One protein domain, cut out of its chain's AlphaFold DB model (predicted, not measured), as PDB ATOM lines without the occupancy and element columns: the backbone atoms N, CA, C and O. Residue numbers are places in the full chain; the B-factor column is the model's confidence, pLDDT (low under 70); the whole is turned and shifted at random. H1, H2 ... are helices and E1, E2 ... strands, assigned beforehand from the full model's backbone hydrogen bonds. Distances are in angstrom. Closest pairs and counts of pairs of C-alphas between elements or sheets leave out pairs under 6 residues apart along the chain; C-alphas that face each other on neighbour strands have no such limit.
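Overview. This is residues 141 to 234 of the 234 residues of the protein "Lipoprotein" of Bacteroides finegoldii (UniProt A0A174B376). What does the model look like? A small sheet of two parallel strands, E1 beside E2, has H2 over one face and the other face bare; H4 packs side by side with H2, near E2, and H1 sits by the E1 edge. What is it made of? The printed part has 94 residues with four named helices and two named strands, in the order H1 E1 H2 E2 H3 H4; the class is mixed, with under half of the residues in named elements. How large is it? It is flat, spanning 43 by 37 by 20 A, and only just compact, close to loose, with a radius of gyration of the C-alphas of 14.4 A.

Arrangement. What comes near the first helix? H1, residues 141 to 149, and E1, residues 159 to 164, have their closest C-alphas at Tyr 146 and Met 161, 7.3 A apart. How do the strands pair? E1 and E2, residues 202 to 206, are parallel at 27 degrees, with N 161 and O 202 within hydrogen-bond range at 3.0 A. With H2, residues 183 to 192, between them in the chain, they form a strand-helix-strand unit, two parallel neighbours joined through a helix, with a right-handed crossover. How do the helices stand? H2 touches H4, residues 220 to 229, at a shallow tilt of 12 degrees, the same way; the closest C-alphas, of Ala 188 and Ile 225, are 5.4 A apart. H3, residues 208 to 211, touches H4, the closest C-alphas being those of Asp 211 and Lys 220, 6.5 A apart. Every O i to N i+4 pair is within hydrogen-bond range in H1, H2 and H4; H3 is too short for such a pair.

Along the chain. Where do the elements begin and end? H1 begins at C-alpha 141, (-40.481, -7.131, 10.023), and H4 ends at C-alpha 229, (-45.752, 4.343, -5.541). How long are the longer ones? From first to last C-alpha, E1 measures 17.1 A, and H2 and H4 14.5 A each.

Size, cuts and confidence. Is anything cut or long? The printed part has no cut, and the link from E1 to H2, 18 residues, is long. Where is confidence low? Residues 233 to 234 are under 70.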
ATOM      1  N   MET A 141     -41.606  -6.355  10.546       96.06
ATOM      2  CA  MET A 141     -40.481  -7.131  10.023       96.06
ATOM      3  C   MET A 141     -39.929  -6.575   8.699       96.06
ATOM      4  O   MET A 141     -38.720  -6.655   8.492       96.06
ATOM      5  N   LEU A 142     -40.758  -5.966   7.835       96.12
ATOM      6  CA  LEU A 142     -40.252  -5.224   6.664       96.12
ATOM      7  C   LEU A 142     -39.375  -4.054   7.111       96.12
ATOM      8  O   LEU A 142     -38.258  -3.897   6.622       96.12
ATOM      9  N   THR A 143     -39.868  -3.264   8.068       96.38
ATOM     10  CA  THR A 143     -39.128  -2.134   8.642       96.38
ATOM     11  C   THR A 143     -37.828  -2.600   9.291       96.38
ATOM     12  O   THR A 143     -36.791  -1.972   9.097       96.38
ATOM     13  N   TYR A 144     -37.854  -3.722  10.013       95.81
ATOM     14  CA  TYR A 144     -36.671  -4.299  10.641       95.81
ATOM     15  C   TYR A 144     -35.613  -4.717   9.611       95.81
ATOM     16  O   TYR A 144     -34.479  -4.249   9.691       95.81
ATOM     17  N   GLU A 145     -35.971  -5.527   8.610       95.44
ATOM     18  CA  GLU A 145     -35.024  -5.958   7.570       95.44
ATOM     19  C   GLU A 145     -34.484  -4.767   6.765       95.44
ATOM     20  O   GLU A 145     -33.286  -4.702   6.485       95.44
ATOM     21  N   TYR A 146     -35.335  -3.779   6.464       95.88
ATOM     22  CA  TYR A 146     -34.897  -2.539   5.828       95.88
ATOM     23  C   TYR A 146     -33.901  -1.774   6.708       95.88
ATOM     24  O   TYR A 146     -32.836  -1.400   6.228       95.88
ATOM     25  N   SER A 147     -34.187  -1.612   8.005       94.38
ATOM     26  CA  SER A 147     -33.307  -0.896   8.942       94.38
ATOM     27  C   SER A 147     -31.931  -1.548   9.084       94.38
ATOM     28  O   SER A 147     -30.925  -0.846   9.161       94.38
ATOM     29  N   LEU A 148     -31.867  -2.885   9.062       92.56
ATOM     30  CA  LEU A 148     -30.597  -3.604   9.055       92.56
ATOM     31  C   LEU A 148     -29.820  -3.315   7.772       92.56
ATOM     32  O   LEU A 148     -28.617  -3.078   7.824       92.56
ATOM     33  N   ALA A 149     -30.503  -3.335   6.630       92.81
ATOM     34  CA  ALA A 149     -29.880  -3.130   5.333       92.81
ATOM     35  C   ALA A 149     -29.444  -1.678   5.078       92.81
ATOM     36  O   ALA A 149     -28.554  -1.452   4.263       92.81
ATOM     37  N   THR A 150     -30.049  -0.709   5.766       91.75
ATOM     38  CA  THR A 150     -29.691   0.714   5.697       91.75
ATOM     39  C   THR A 150     -28.860   1.187   6.888       91.75
ATOM     40  O   THR A 150     -28.804   2.387   7.140       91.75
ATOM     41  N   ALA A 151     -28.263   0.273   7.655       82.56
ATOM     42  CA  ALA A 151     -27.307   0.630   8.697       82.56
ATOM     43  C   ALA A 151     -26.018   1.231   8.092       82.56
ATOM     44  O   ALA A 151     -25.821   1.220   6.876       82.56
ATOM     45  N   GLU A 152     -25.126   1.726   8.954       78.44
ATOM     46  CA  GLU A 152     -23.899   2.438   8.573       78.44
ATOM     47  C   GLU A 152     -23.116   1.749   7.436       78.44
ATOM     48  O   GLU A 152     -22.841   0.538   7.475       78.44
ATOM     49  N   GLY A 153     -22.739   2.537   6.425       76.44
ATOM     50  CA  GLY A 153     -21.970   2.078   5.266       76.44
ATOM     51  C   GLY A 153     -22.807   1.726   4.031       76.44
ATOM     52  O   GLY A 153     -22.254   1.173   3.082       76.44
ATOM     53  N   VAL A 154     -24.110   2.043   4.027       80.25
ATOM     54  CA  VAL A 154     -25.040   1.848   2.887       80.25
ATOM     55  C   VAL A 154     -25.770   3.156   2.520       80.25
ATOM     56  O   VAL A 154     -26.862   3.169   1.942       80.25
ATOM     57  N   ASP A 155     -25.188   4.293   2.888       71.88
ATOM     58  CA  ASP A 155     -25.891   5.581   2.922       71.88
ATOM     59  C   ASP A 155     -26.142   6.181   1.526       71.88
ATOM     60  O   ASP A 155     -27.178   6.805   1.297       71.88
ATOM     61  N   ASP A 156     -25.270   5.892   0.557       74.56
ATOM     62  CA  ASP A 156     -25.308   6.527  -0.770       74.56
ATOM     63  C   ASP A 156     -26.185   5.785  -1.804       74.56
ATOM     64  O   ASP A 156     -26.627   6.379  -2.788       74.56
ATOM     65  N   SER A 157     -26.454   4.489  -1.612       87.56
ATOM     66  CA  SER A 157     -27.089   3.644  -2.643       87.56
ATOM     67  C   SER A 157     -28.602   3.515  -2.441       87.56
ATOM     68  O   SER A 157     -29.014   3.167  -1.338       87.56
ATOM     69  N   PRO A 158     -29.460   3.700  -3.463       93.56
ATOM     70  CA  PRO A 158     -30.897   3.447  -3.343       93.56
ATOM     71  C   PRO A 158     -31.189   2.033  -2.821       93.56
ATOM     72  O   PRO A 158     -30.651   1.053  -3.339       93.56
ATOM     73  N   VAL A 159     -32.047   1.928  -1.803       96.56
ATOM     74  CA  VAL A 159     -32.418   0.647  -1.182       96.56
ATOM     75  C   VAL A 159     -33.904   0.392  -1.388       96.56
ATOM     76  O   VAL A 159     -34.741   1.216  -1.029       96.56
ATOM     77  N   GLY A 160     -34.232  -0.753  -1.972       96.69
ATOM     78  CA  GLY A 160     -35.591  -1.216  -2.207       96.69
ATOM     79  C   GLY A 160     -35.911  -2.504  -1.454       96.69
ATOM     80  O   GLY A 160     -35.028  -3.184  -0.932       96.69
ATOM     81  N   MET A 161     -37.194  -2.856  -1.426       97.62
ATOM     82  CA  MET A 161     -37.702  -4.049  -0.745       97.62
ATOM     83  C   MET A 161     -38.353  -5.006  -1.740       97.62
ATOM     84  O   MET A 161     -39.180  -4.597  -2.552       97.62
ATOM     85  N   VAL A 162     -38.003  -6.288  -1.666       97.31
ATOM     86  CA  VAL A 162     -38.558  -7.346  -2.515       97.31
ATOM     87  C   VAL A 162     -39.527  -8.197  -1.710       97.31
ATOM     88  O   VAL A 162     -39.145  -8.792  -0.706       97.31
ATOM     89  N   VAL A 163     -40.760  -8.315  -2.189       96.94
ATOM     90  CA  VAL A 163     -41.735  -9.306  -1.705       96.94
ATOM     91  C   VAL A 163     -41.975 -10.367  -2.774       96.94
ATOM     92  O   VAL A 163     -41.473 -10.260  -3.889       96.94
ATOM     93  N   THR A 164     -42.739 -11.408  -2.461       96.06
ATOM     94  CA  THR A 164     -43.146 -12.423  -3.443       96.06
ATOM     95  C   THR A 164     -44.642 -12.345  -3.707       96.06
ATOM     96  O   THR A 164     -45.415 -11.984  -2.821       96.06
ATOM     97  N   MET A 165     -45.057 -12.690  -4.924       95.19
ATOM     98  CA  MET A 165     -46.458 -13.000  -5.200       95.19
ATOM     99  C   MET A 165     -46.884 -14.285  -4.486       95.19
ATOM    100  O   MET A 165     -46.019 -15.120  -4.182       95.19
ATOM    101  N   PRO A 166     -48.201 -14.461  -4.262       94.44
ATOM    102  CA  PRO A 166     -48.758 -15.721  -3.803       94.44
ATOM    103  C   PRO A 166     -48.293 -16.915  -4.631       94.44
ATOM    104  O   PRO A 166     -48.107 -16.823  -5.851       94.44
ATOM    105  N   SER A 167     -48.113 -18.045  -3.952       93.88
ATOM    106  CA  SER A 167     -47.889 -19.321  -4.623       93.88
ATOM    107  C   SER A 167     -49.106 -19.697  -5.473       93.88
ATOM    108  O   SER A 167     -50.245 -19.377  -5.131       93.88
ATOM    109  N   LEU A 168     -48.866 -20.391  -6.588       91.69
ATOM    110  CA  LEU A 168     -49.939 -21.027  -7.361       91.69
ATOM    111  C   LEU A 168     -50.388 -22.349  -6.726       91.69
ATOM    112  O   LEU A 168     -51.450 -22.868  -7.068       91.69
ATOM    113  N   ASP A 169     -49.594 -22.892  -5.800       93.25
ATOM    114  CA  ASP A 169     -50.007 -24.023  -4.984       93.25
ATOM    115  C   ASP A 169     -51.090 -23.567  -4.004       93.25
ATOM    116  O   ASP A 169     -50.836 -22.849  -3.040       93.25
ATOM    117  N   THR A 170     -52.319 -24.015  -4.248       89.06
ATOM    118  CA  THR A 170     -53.473 -23.665  -3.415       89.06
ATOM    119  C   THR A 170     -53.359 -24.133  -1.962       89.06
ATOM    120  O   THR A 170     -54.100 -23.613  -1.125       89.06
ATOM    121  N   SER A 171     -52.475 -25.083  -1.643       94.81
ATOM    122  CA  SER A 171     -52.219 -25.521  -0.268       94.81
ATOM    123  C   SER A 171     -51.296 -24.565   0.496       94.81
ATOM    124  O   SER A 171     -51.394 -24.466   1.721       94.81
ATOM    125  N   ASP A 172     -50.476 -23.790  -0.215       94.25
ATOM    126  CA  ASP A 172     -49.607 -22.778   0.371       94.25
ATOM    127  C   ASP A 172     -50.396 -21.487   0.624       94.25
ATOM    128  O   ASP A 172     -50.743 -20.729  -0.283       94.25
ATOM    129  N   LYS A 173     -50.708 -21.251   1.899       90.94
ATOM    130  CA  LYS A 173     -51.428 -20.057   2.364       90.94
ATOM    131  C   LYS A 173     -50.507 -18.974   2.927       90.94
ATOM    132  O   LYS A 173     -51.010 -17.989   3.458       90.94
ATOM    133  N   ILE A 174     -49.192 -19.173   2.866       93.81
ATOM    134  CA  ILE A 174     -48.208 -18.342   3.568       93.81
ATOM    135  C   ILE A 174     -47.396 -17.525   2.566       93.81
ATOM    136  O   ILE A 174     -47.232 -16.318   2.741       93.81
ATOM    137  N   THR A 175     -46.903 -18.152   1.496       95.00
ATOM    138  CA  THR A 175     -46.069 -17.464   0.507       95.00
ATOM    139  C   THR A 175     -46.833 -16.309  -0.124       95.00
ATOM    140  O   THR A 175     -47.925 -16.488  -0.656       95.00
ATOM    141  N   GLY A 176     -46.239 -15.115  -0.093       94.81
ATOM    142  CA  GLY A 176     -46.809 -13.901  -0.681       94.81
ATOM    143  C   GLY A 176     -47.827 -13.173   0.194       94.81
ATOM    144  O   GLY A 176     -48.453 -12.219  -0.274       94.81
ATOM    145  N   TYR A 177     -47.950 -13.572   1.461       95.75
ATOM    146  CA  TYR A 177     -48.792 -12.919   2.456       95.75
ATOM    147  C   TYR A 177     -47.976 -12.459   3.668       95.75
ATOM    148  O   TYR A 177     -47.055 -13.134   4.119       95.75
ATOM    149  N   LEU A 178     -48.345 -11.303   4.214       94.56
ATOM    150  CA  LEU A 178     -47.940 -10.846   5.542       94.56
ATOM    151  C   LEU A 178     -49.156 -11.033   6.453       94.56
ATOM    152  O   LEU A 178     -50.112 -10.253   6.418       94.56
ATOM    153  N   GLY A 179     -49.154 -12.127   7.213       90.00
ATOM    154  CA  GLY A 179     -50.333 -12.599   7.929       90.00
ATOM    155  C   GLY A 179     -51.383 -13.090   6.935       90.00
ATOM    156  O   GLY A 179     -51.136 -14.029   6.188       90.00
ATOM    157  N   SER A 180     -52.551 -12.451   6.915       90.06
ATOM    158  CA  SER A 180     -53.652 -12.772   5.992       90.06
ATOM    159  C   SER A 180     -53.770 -11.812   4.804       90.06
ATOM    160  O   SER A 180     -54.666 -11.964   3.975       90.06
ATOM    161  N   VAL A 181     -52.894 -10.808   4.718       93.50
ATOM    162  CA  VAL A 181     -52.961  -9.742   3.711       93.50
ATOM    163  C   VAL A 181     -51.849  -9.930   2.687       93.50
ATOM    164  O   VAL A 181     -50.744 -10.350   3.028       93.50
ATOM    165  N   LEU A 182     -52.130  -9.620   1.421       93.75
ATOM    166  CA  LEU A 182     -51.149  -9.729   0.344       93.75
ATOM    167  C   LEU A 182     -49.917  -8.865   0.628       93.75
ATOM    168  O   LEU A 182     -50.021  -7.661   0.868       93.75
ATOM    169  N   ALA A 183     -48.739  -9.476   0.510       96.25
ATOM    170  CA  ALA A 183     -47.464  -8.796   0.698       96.25
ATOM    171  C   ALA A 183     -47.297  -7.613  -0.266       96.25
ATOM    172  O   ALA A 183     -46.784  -6.568   0.126       96.25
ATOM    173  N   ALA A 184     -47.781  -7.763  -1.505       94.06
ATOM    174  CA  ALA A 184     -47.791  -6.714  -2.523       94.06
ATOM    175  C   ALA A 184     -48.535  -5.443  -2.095       94.06
ATOM    176  O   ALA A 184     -48.072  -4.338  -2.371       94.06
ATOM    177  N   ASP A 185     -49.679  -5.598  -1.430       91.94
ATOM    178  CA  ASP A 185     -50.482  -4.460  -0.993       91.94
ATOM    179  C   ASP A 185     -49.800  -3.746   0.178       91.94
ATOM    180  O   ASP A 185     -49.627  -2.527   0.148       91.94
ATOM    181  N   ILE A 186     -49.316  -4.514   1.160       94.88
ATOM    182  CA  ILE A 186     -48.640  -3.952   2.336       94.88
ATOM    183  C   ILE A 186     -47.338  -3.249   1.953       94.88
ATOM    184  O   ILE A 186     -47.074  -2.154   2.449       94.88
ATOM    185  N   VAL A 187     -46.513  -3.850   1.089       96.12
ATOM    186  CA  VAL A 187     -45.215  -3.260   0.736       96.12
ATOM    187  C   VAL A 187     -45.379  -1.952  -0.037       96.12
ATOM    188  O   VAL A 187     -44.584  -1.041   0.170       96.12
ATOM    189  N   ALA A 188     -46.414  -1.824  -0.879       92.62
ATOM    190  CA  ALA A 188     -46.689  -0.578  -1.590       92.62
ATOM    191  C   ALA A 188     -47.013   0.553  -0.615       92.62
ATOM    192  O   ALA A 188     -46.389   1.606  -0.672       92.62
ATOM    193  N   GLU A 189     -47.950   0.322   0.306       91.88
ATOM    194  CA  GLU A 189     -48.322   1.312   1.324       91.88
ATOM    195  C   GLU A 189     -47.151   1.653   2.249       91.88
ATOM    196  O   GLU A 189     -46.958   2.807   2.630       91.88
ATOM    197  N   TRP A 190     -46.354   0.650   2.616       95.75
ATOM    198  CA  TRP A 190     -45.175   0.830   3.455       95.75
ATOM    199  C   TRP A 190     -44.093   1.665   2.754       95.75
ATOM    200  O   TRP A 190     -43.562   2.592   3.362       95.75
ATOM    201  N   ALA A 191     -43.806   1.399   1.478       95.69
ATOM    202  CA  ALA A 191     -42.717   2.045   0.744       95.69
ATOM    203  C   ALA A 191     -42.985   3.514   0.364       95.69
ATOM    204  O   ALA A 191     -42.040   4.237   0.051       95.69
ATOM    205  N   ILE A 192     -44.241   3.978   0.408       91.75
ATOM    206  CA  ILE A 192     -44.581   5.398   0.179       91.75
ATOM    207  C   ILE A 192     -44.074   6.281   1.330       91.75
ATOM    208  O   ILE A 192     -43.731   7.441   1.117       91.75
ATOM    209  N   SER A 193     -44.007   5.740   2.547       90.50
ATOM    210  CA  SER A 193     -43.553   6.475   3.728       90.50
ATOM    211  C   SER A 193     -42.044   6.359   3.925       90.50
ATOM    212  O   SER A 193     -41.447   5.321   3.634       90.50
ATOM    213  N   LEU A 194     -41.438   7.399   4.508       92.94
ATOM    214  CA  LEU A 194     -40.039   7.358   4.931       92.94
ATOM    215  C   LEU A 194     -39.822   6.252   5.971       92.94
ATOM    216  O   LEU A 194     -40.525   6.182   6.980       92.94
ATOM    217  N   GLN A 195     -38.798   5.435   5.750       93.69
ATOM    218  CA  GLN A 195     -38.388   4.350   6.635       93.69
ATOM    219  C   GLN A 195     -37.081   4.749   7.311       93.69
ATOM    220  O   GLN A 195     -36.062   4.923   6.645       93.69
ATOM    221  N   GLY A 196     -37.121   4.989   8.626       87.88
ATOM    222  CA  GLY A 196     -35.965   5.526   9.356       87.88
ATOM    223  C   GLY A 196     -35.487   6.886   8.823       87.88
ATOM    224  O   GLY A 196     -34.294   7.162   8.833       87.88
ATOM    225  N   GLY A 197     -36.402   7.710   8.293       89.81
ATOM    226  CA  GLY A 197     -36.079   8.997   7.659       89.81
ATOM    227  C   GLY A 197     -35.611   8.904   6.200       89.81
ATOM    228  O   GLY A 197     -35.374   9.935   5.577       89.81
ATOM    229  N   ARG A 198     -35.520   7.696   5.628       90.12
ATOM    230  CA  ARG A 198     -35.053   7.454   4.257       90.12
ATOM    231  C   ARG A 198     -36.197   7.047   3.331       90.12
ATOM    232  O   ARG A 198     -37.017   6.206   3.690       90.12
ATOM    233  N   GLN A 199     -36.228   7.600   2.121       92.62
ATOM    234  CA  GLN A 199     -37.162   7.165   1.081       92.62
ATOM    235  C   GLN A 199     -36.778   5.769   0.574       92.62
ATOM    236  O   GLN A 199     -35.611   5.522   0.273       92.62
ATOM    237  N   VAL A 200     -37.759   4.872   0.452       95.25
ATOM    238  CA  VAL A 200     -37.551   3.559  -0.173       95.25
ATOM    239  C   VAL A 200     -37.350   3.759  -1.675       95.25
ATOM    240  O   VAL A 200     -38.180   4.380  -2.337       95.25
ATOM    241  N   GLY A 201     -36.244   3.240  -2.208       94.38
ATOM    242  CA  GLY A 201     -35.821   3.431  -3.599       94.38
ATOM    243  C   GLY A 201     -36.622   2.622  -4.622       94.38
ATOM    244  O   GLY A 201     -36.617   2.954  -5.804       94.38
ATOM    245  N   GLY A 202     -37.325   1.573  -4.190       95.12
ATOM    246  CA  GLY A 202     -38.203   0.793  -5.057       95.12
ATOM    247  C   GLY A 202     -38.811  -0.435  -4.388       95.12
ATOM    248  O   GLY A 202     -38.418  -0.835  -3.290       95.12
ATOM    249  N   VAL A 203     -39.755  -1.064  -5.088       97.00
ATOM    250  CA  VAL A 203     -40.365  -2.341  -4.699       97.00
ATOM    251  C   VAL A 203     -40.093  -3.380  -5.780       97.00
ATOM    252  O   VAL A 203     -40.377  -3.151  -6.954       97.00
ATOM    253  N   GLY A 204     -39.560  -4.528  -5.371       95.81
ATOM    254  CA  GLY A 204     -39.389  -5.701  -6.217       95.81
ATOM    255  C   GLY A 204     -40.437  -6.772  -5.924       95.81
ATOM    256  O   GLY A 204     -40.956  -6.878  -4.811       95.81
ATOM    257  N   ILE A 205     -40.732  -7.590  -6.932       95.94
ATOM    258  CA  ILE A 205     -41.707  -8.675  -6.839       95.94
ATOM    259  C   ILE A 205     -41.087  -9.952  -7.399       95.94
ATOM    260  O   ILE A 205     -40.810 -10.048  -8.596       95.94
ATOM    261  N   TYR A 206     -40.914 -10.959  -6.551       95.50
ATOM    262  CA  TYR A 206     -40.661 -12.319  -7.004       95.50
ATOM    263  C   TYR A 206     -41.923 -13.013  -7.479       95.50
ATOM    264  O   TYR A 206     -43.030 -12.728  -7.020       95.50
ATOM    265  N   ASN A 207     -41.720 -13.956  -8.401       94.06
ATOM    266  CA  ASN A 207     -42.782 -14.736  -9.025       94.06
ATOM    267  C   ASN A 207     -43.866 -13.843  -9.639       94.06
ATOM    268  O   ASN A 207     -45.050 -14.149  -9.569       94.06
ATOM    269  N   ILE A 208     -43.456 -12.733 -10.264       93.81
ATOM    270  CA  ILE A 208     -44.354 -11.785 -10.939       93.81
ATOM    271  C   ILE A 208     -45.270 -12.467 -11.972       93.81
ATOM    272  O   ILE A 208     -46.379 -12.006 -12.216       93.81
ATOM    273  N   SER A 209     -44.853 -13.601 -12.544       93.44
ATOM    274  CA  SER A 209     -45.684 -14.441 -13.416       93.44
ATOM    275  C   SER A 209     -46.970 -14.927 -12.748       93.44
ATOM    276  O   SER A 209     -47.978 -15.091 -13.429       93.44
ATOM    277  N   ASN A 210     -46.968 -15.115 -11.428       94.06
ATOM    278  CA  ASN A 210     -48.146 -15.547 -10.678       94.06
ATOM    279  C   ASN A 210     -49.208 -14.439 -10.599       94.06
ATOM    280  O   ASN A 210     -50.359 -14.718 -10.290       94.06
ATOM    281  N   ASP A 211     -48.846 -13.192 -10.924       92.69
ATOM    282  CA  ASP A 211     -49.781 -12.072 -11.044       92.69
ATOM    283  C   ASP A 211     -50.405 -11.957 -12.452       92.69
ATOM    284  O   ASP A 211     -51.199 -11.055 -12.725       92.69
ATOM    285  N   TYR A 212     -50.053 -12.848 -13.388       90.00
ATOM    286  CA  TYR A 212     -50.508 -12.743 -14.776       90.00
ATOM    287  C   TYR A 212     -52.013 -12.994 -14.931       90.00
ATOM    288  O   TYR A 212     -52.683 -12.226 -15.617       90.00
ATOM    289  N   PHE A 213     -52.542 -14.054 -14.313       79.88
ATOM    290  CA  PHE A 213     -53.917 -14.510 -14.530       79.88
ATOM    291  C   PHE A 213     -54.863 -14.012 -13.430       79.88
ATOM    292  O   PHE A 213     -55.046 -14.676 -12.413       79.88
ATOM    293  N   TYR A 214     -55.528 -12.882 -13.677       77.69
ATOM    294  CA  TYR A 214     -56.722 -12.470 -12.934       77.69
ATOM    295  C   TYR A 214     -57.846 -12.119 -13.905       77.69
ATOM    296  O   TYR A 214     -57.611 -11.467 -14.921       77.69
ATOM    297  N   ALA A 215     -59.070 -12.550 -13.584       71.62
ATOM    298  CA  ALA A 215     -60.234 -12.421 -14.464       71.62
ATOM    299  C   ALA A 215     -60.556 -10.966 -14.855       71.62
ATOM    300  O   ALA A 215     -61.118 -10.726 -15.920       71.62
ATOM    301  N   ASP A 216     -60.203 -10.001 -14.004       79.69
ATOM    302  CA  ASP A 216     -60.465  -8.578 -14.201       79.69
ATOM    303  C   ASP A 216     -59.288  -7.814 -14.829       79.69
ATOM    304  O   ASP A 216     -59.511  -6.820 -15.525       79.69
ATOM    305  N   LYS A 217     -58.032  -8.228 -14.593       84.19
ATOM    306  CA  LYS A 217     -56.849  -7.522 -15.113       84.19
ATOM    307  C   LYS A 217     -55.562  -8.348 -15.038       84.19
ATOM    308  O   LYS A 217     -55.131  -8.715 -13.953       84.19
ATOM    309  N   ASN A 218     -54.843  -8.489 -16.152       90.81
ATOM    310  CA  ASN A 218     -53.501  -9.087 -16.123       90.81
ATOM    311  C   ASN A 218     -52.497  -8.190 -15.383       90.81
ATOM    312  O   ASN A 218     -52.470  -6.970 -15.625       90.81
ATOM    313  N   TYR A 219     -51.629  -8.798 -14.567       92.19
ATOM    314  CA  TYR A 219     -50.655  -8.115 -13.704       92.19
ATOM    315  C   TYR A 219     -51.317  -7.088 -12.780       92.19
ATOM    316  O   TYR A 219     -50.919  -5.917 -12.730       92.19
ATOM    317  N   LYS A 220     -52.410  -7.497 -12.126       91.56
ATOM    318  CA  LYS A 220     -53.262  -6.618 -11.323       91.56
ATOM    319  C   LYS A 220     -52.472  -5.957 -10.198       91.56
ATOM    320  O   LYS A 220     -52.496  -4.728 -10.091       91.56
ATOM    321  N   TYR A 221     -51.773  -6.748  -9.386       92.19
ATOM    322  CA  TYR A 221     -51.083  -6.244  -8.200       92.19
ATOM    323  C   TYR A 221     -49.800  -5.503  -8.560       92.19
ATOM    324  O   TYR A 221     -49.529  -4.446  -8.001       92.19
ATOM    325  N   THR A 222     -49.072  -5.972  -9.568       93.25
ATOM    326  CA  THR A 222     -47.890  -5.289 -10.107       93.25
ATOM    327  C   THR A 222     -48.251  -3.880 -10.575       93.25
ATOM    328  O   THR A 222     -47.614  -2.904 -10.182       93.25
ATOM    329  N   LYS A 223     -49.312  -3.742 -11.385       92.12
ATOM    330  CA  LYS A 223     -49.773  -2.428 -11.864       92.12
ATOM    331  C   LYS A 223     -50.261  -1.548 -10.717       92.12
ATOM    332  O   LYS A 223     -49.995  -0.349 -10.736       92.12
ATOM    333  N   LYS A 224     -50.947  -2.137  -9.729       90.75
ATOM    334  CA  LYS A 224     -51.394  -1.428  -8.524       90.75
ATOM    335  C   LYS A 224     -50.203  -0.855  -7.753       90.75
ATOM    336  O   LYS A 224     -50.204   0.343  -7.500       90.75
ATOM    337  N   ILE A 225     -49.172  -1.659  -7.474       93.31
ATOM    338  CA  ILE A 225     -47.941  -1.210  -6.801       93.31
ATOM    339  C   ILE A 225     -47.333  -0.013  -7.538       93.31
ATOM    340  O   ILE A 225     -47.098   1.020  -6.919       93.31
ATOM    341  N   ILE A 226     -47.142  -0.116  -8.858       92.38
ATOM    342  CA  ILE A 226     -46.564   0.975  -9.661       92.38
ATOM    343  C   ILE A 226     -47.378   2.264  -9.502       92.38
ATOM    344  O   ILE A 226     -46.794   3.318  -9.245       92.38
ATOM    345  N   SER A 227     -48.710   2.181  -9.613       91.38
ATOM    346  CA  SER A 227     -49.594   3.345  -9.471       91.38
ATOM    347  C   SER A 227     -49.653   3.909  -8.051       91.38
ATOM    348  O   SER A 227     -49.807   5.115  -7.892       91.38
ATOM    349  N   SER A 228     -49.515   3.063  -7.026       90.56
ATOM    350  CA  SER A 228     -49.498   3.495  -5.627       90.56
ATOM    351  C   SER A 228     -48.204   4.230  -5.288       90.56
ATOM    352  O   SER A 228     -48.245   5.252  -4.614       90.56
ATOM    353  N   LEU A 229     -47.063   3.729  -5.773       90.44
ATOM    354  CA  LEU A 229     -45.752   4.343  -5.541       90.44
ATOM    355  C   LEU A 229     -45.549   5.629  -6.350       90.44
ATOM    356  O   LEU A 229     -44.785   6.494  -5.940       90.44
ATOM    357  N   ASN A 230     -46.224   5.751  -7.495       87.56
ATOM    358  CA  ASN A 230     -46.099   6.884  -8.409       87.56
ATOM    359  C   ASN A 230     -47.492   7.440  -8.737       87.56
ATOM    360  O   ASN A 230     -47.963   7.289  -9.872       87.56
ATOM    361  N   PRO A 231     -48.191   8.034  -7.754       81.44
ATOM    362  CA  PRO A 231     -49.516   8.577  -7.992       81.44
ATOM    363  C   PRO A 231     -49.427   9.696  -9.030       81.44
ATOM    364  O   PRO A 231     -48.543  10.553  -8.975       81.44
ATOM    365  N   SER A 232     -50.351   9.700  -9.988       73.88
ATOM    366  CA  SER A 232     -50.477  10.820 -10.917       73.88
ATOM    367  C   SER A 232     -50.781  12.090 -10.125       73.88
ATOM    368  O   SER A 232     -51.656  12.079  -9.253       73.88
ATOM    369  N   VAL A 233     -50.072  13.177 -10.427       66.44
ATOM    370  CA  VAL A 233     -50.444  14.502  -9.923       66.44
ATOM    371  C   VAL A 233     -51.870  14.775 -10.407       66.44
ATOM    372  O   VAL A 233     -52.145  14.635 -11.600       66.44
ATOM    373  N   LYS A 234     -52.777  15.048  -9.468       47.66
ATOM    374  CA  LYS A 234     -54.154  15.443  -9.777       47.66
ATOM    375  C   LYS A 234     -54.204  16.875 -10.281       47.66
ATOM    376  O   LYS A 234     -53.446  17.702  -9.730       47.66
TER     377      LYS A 234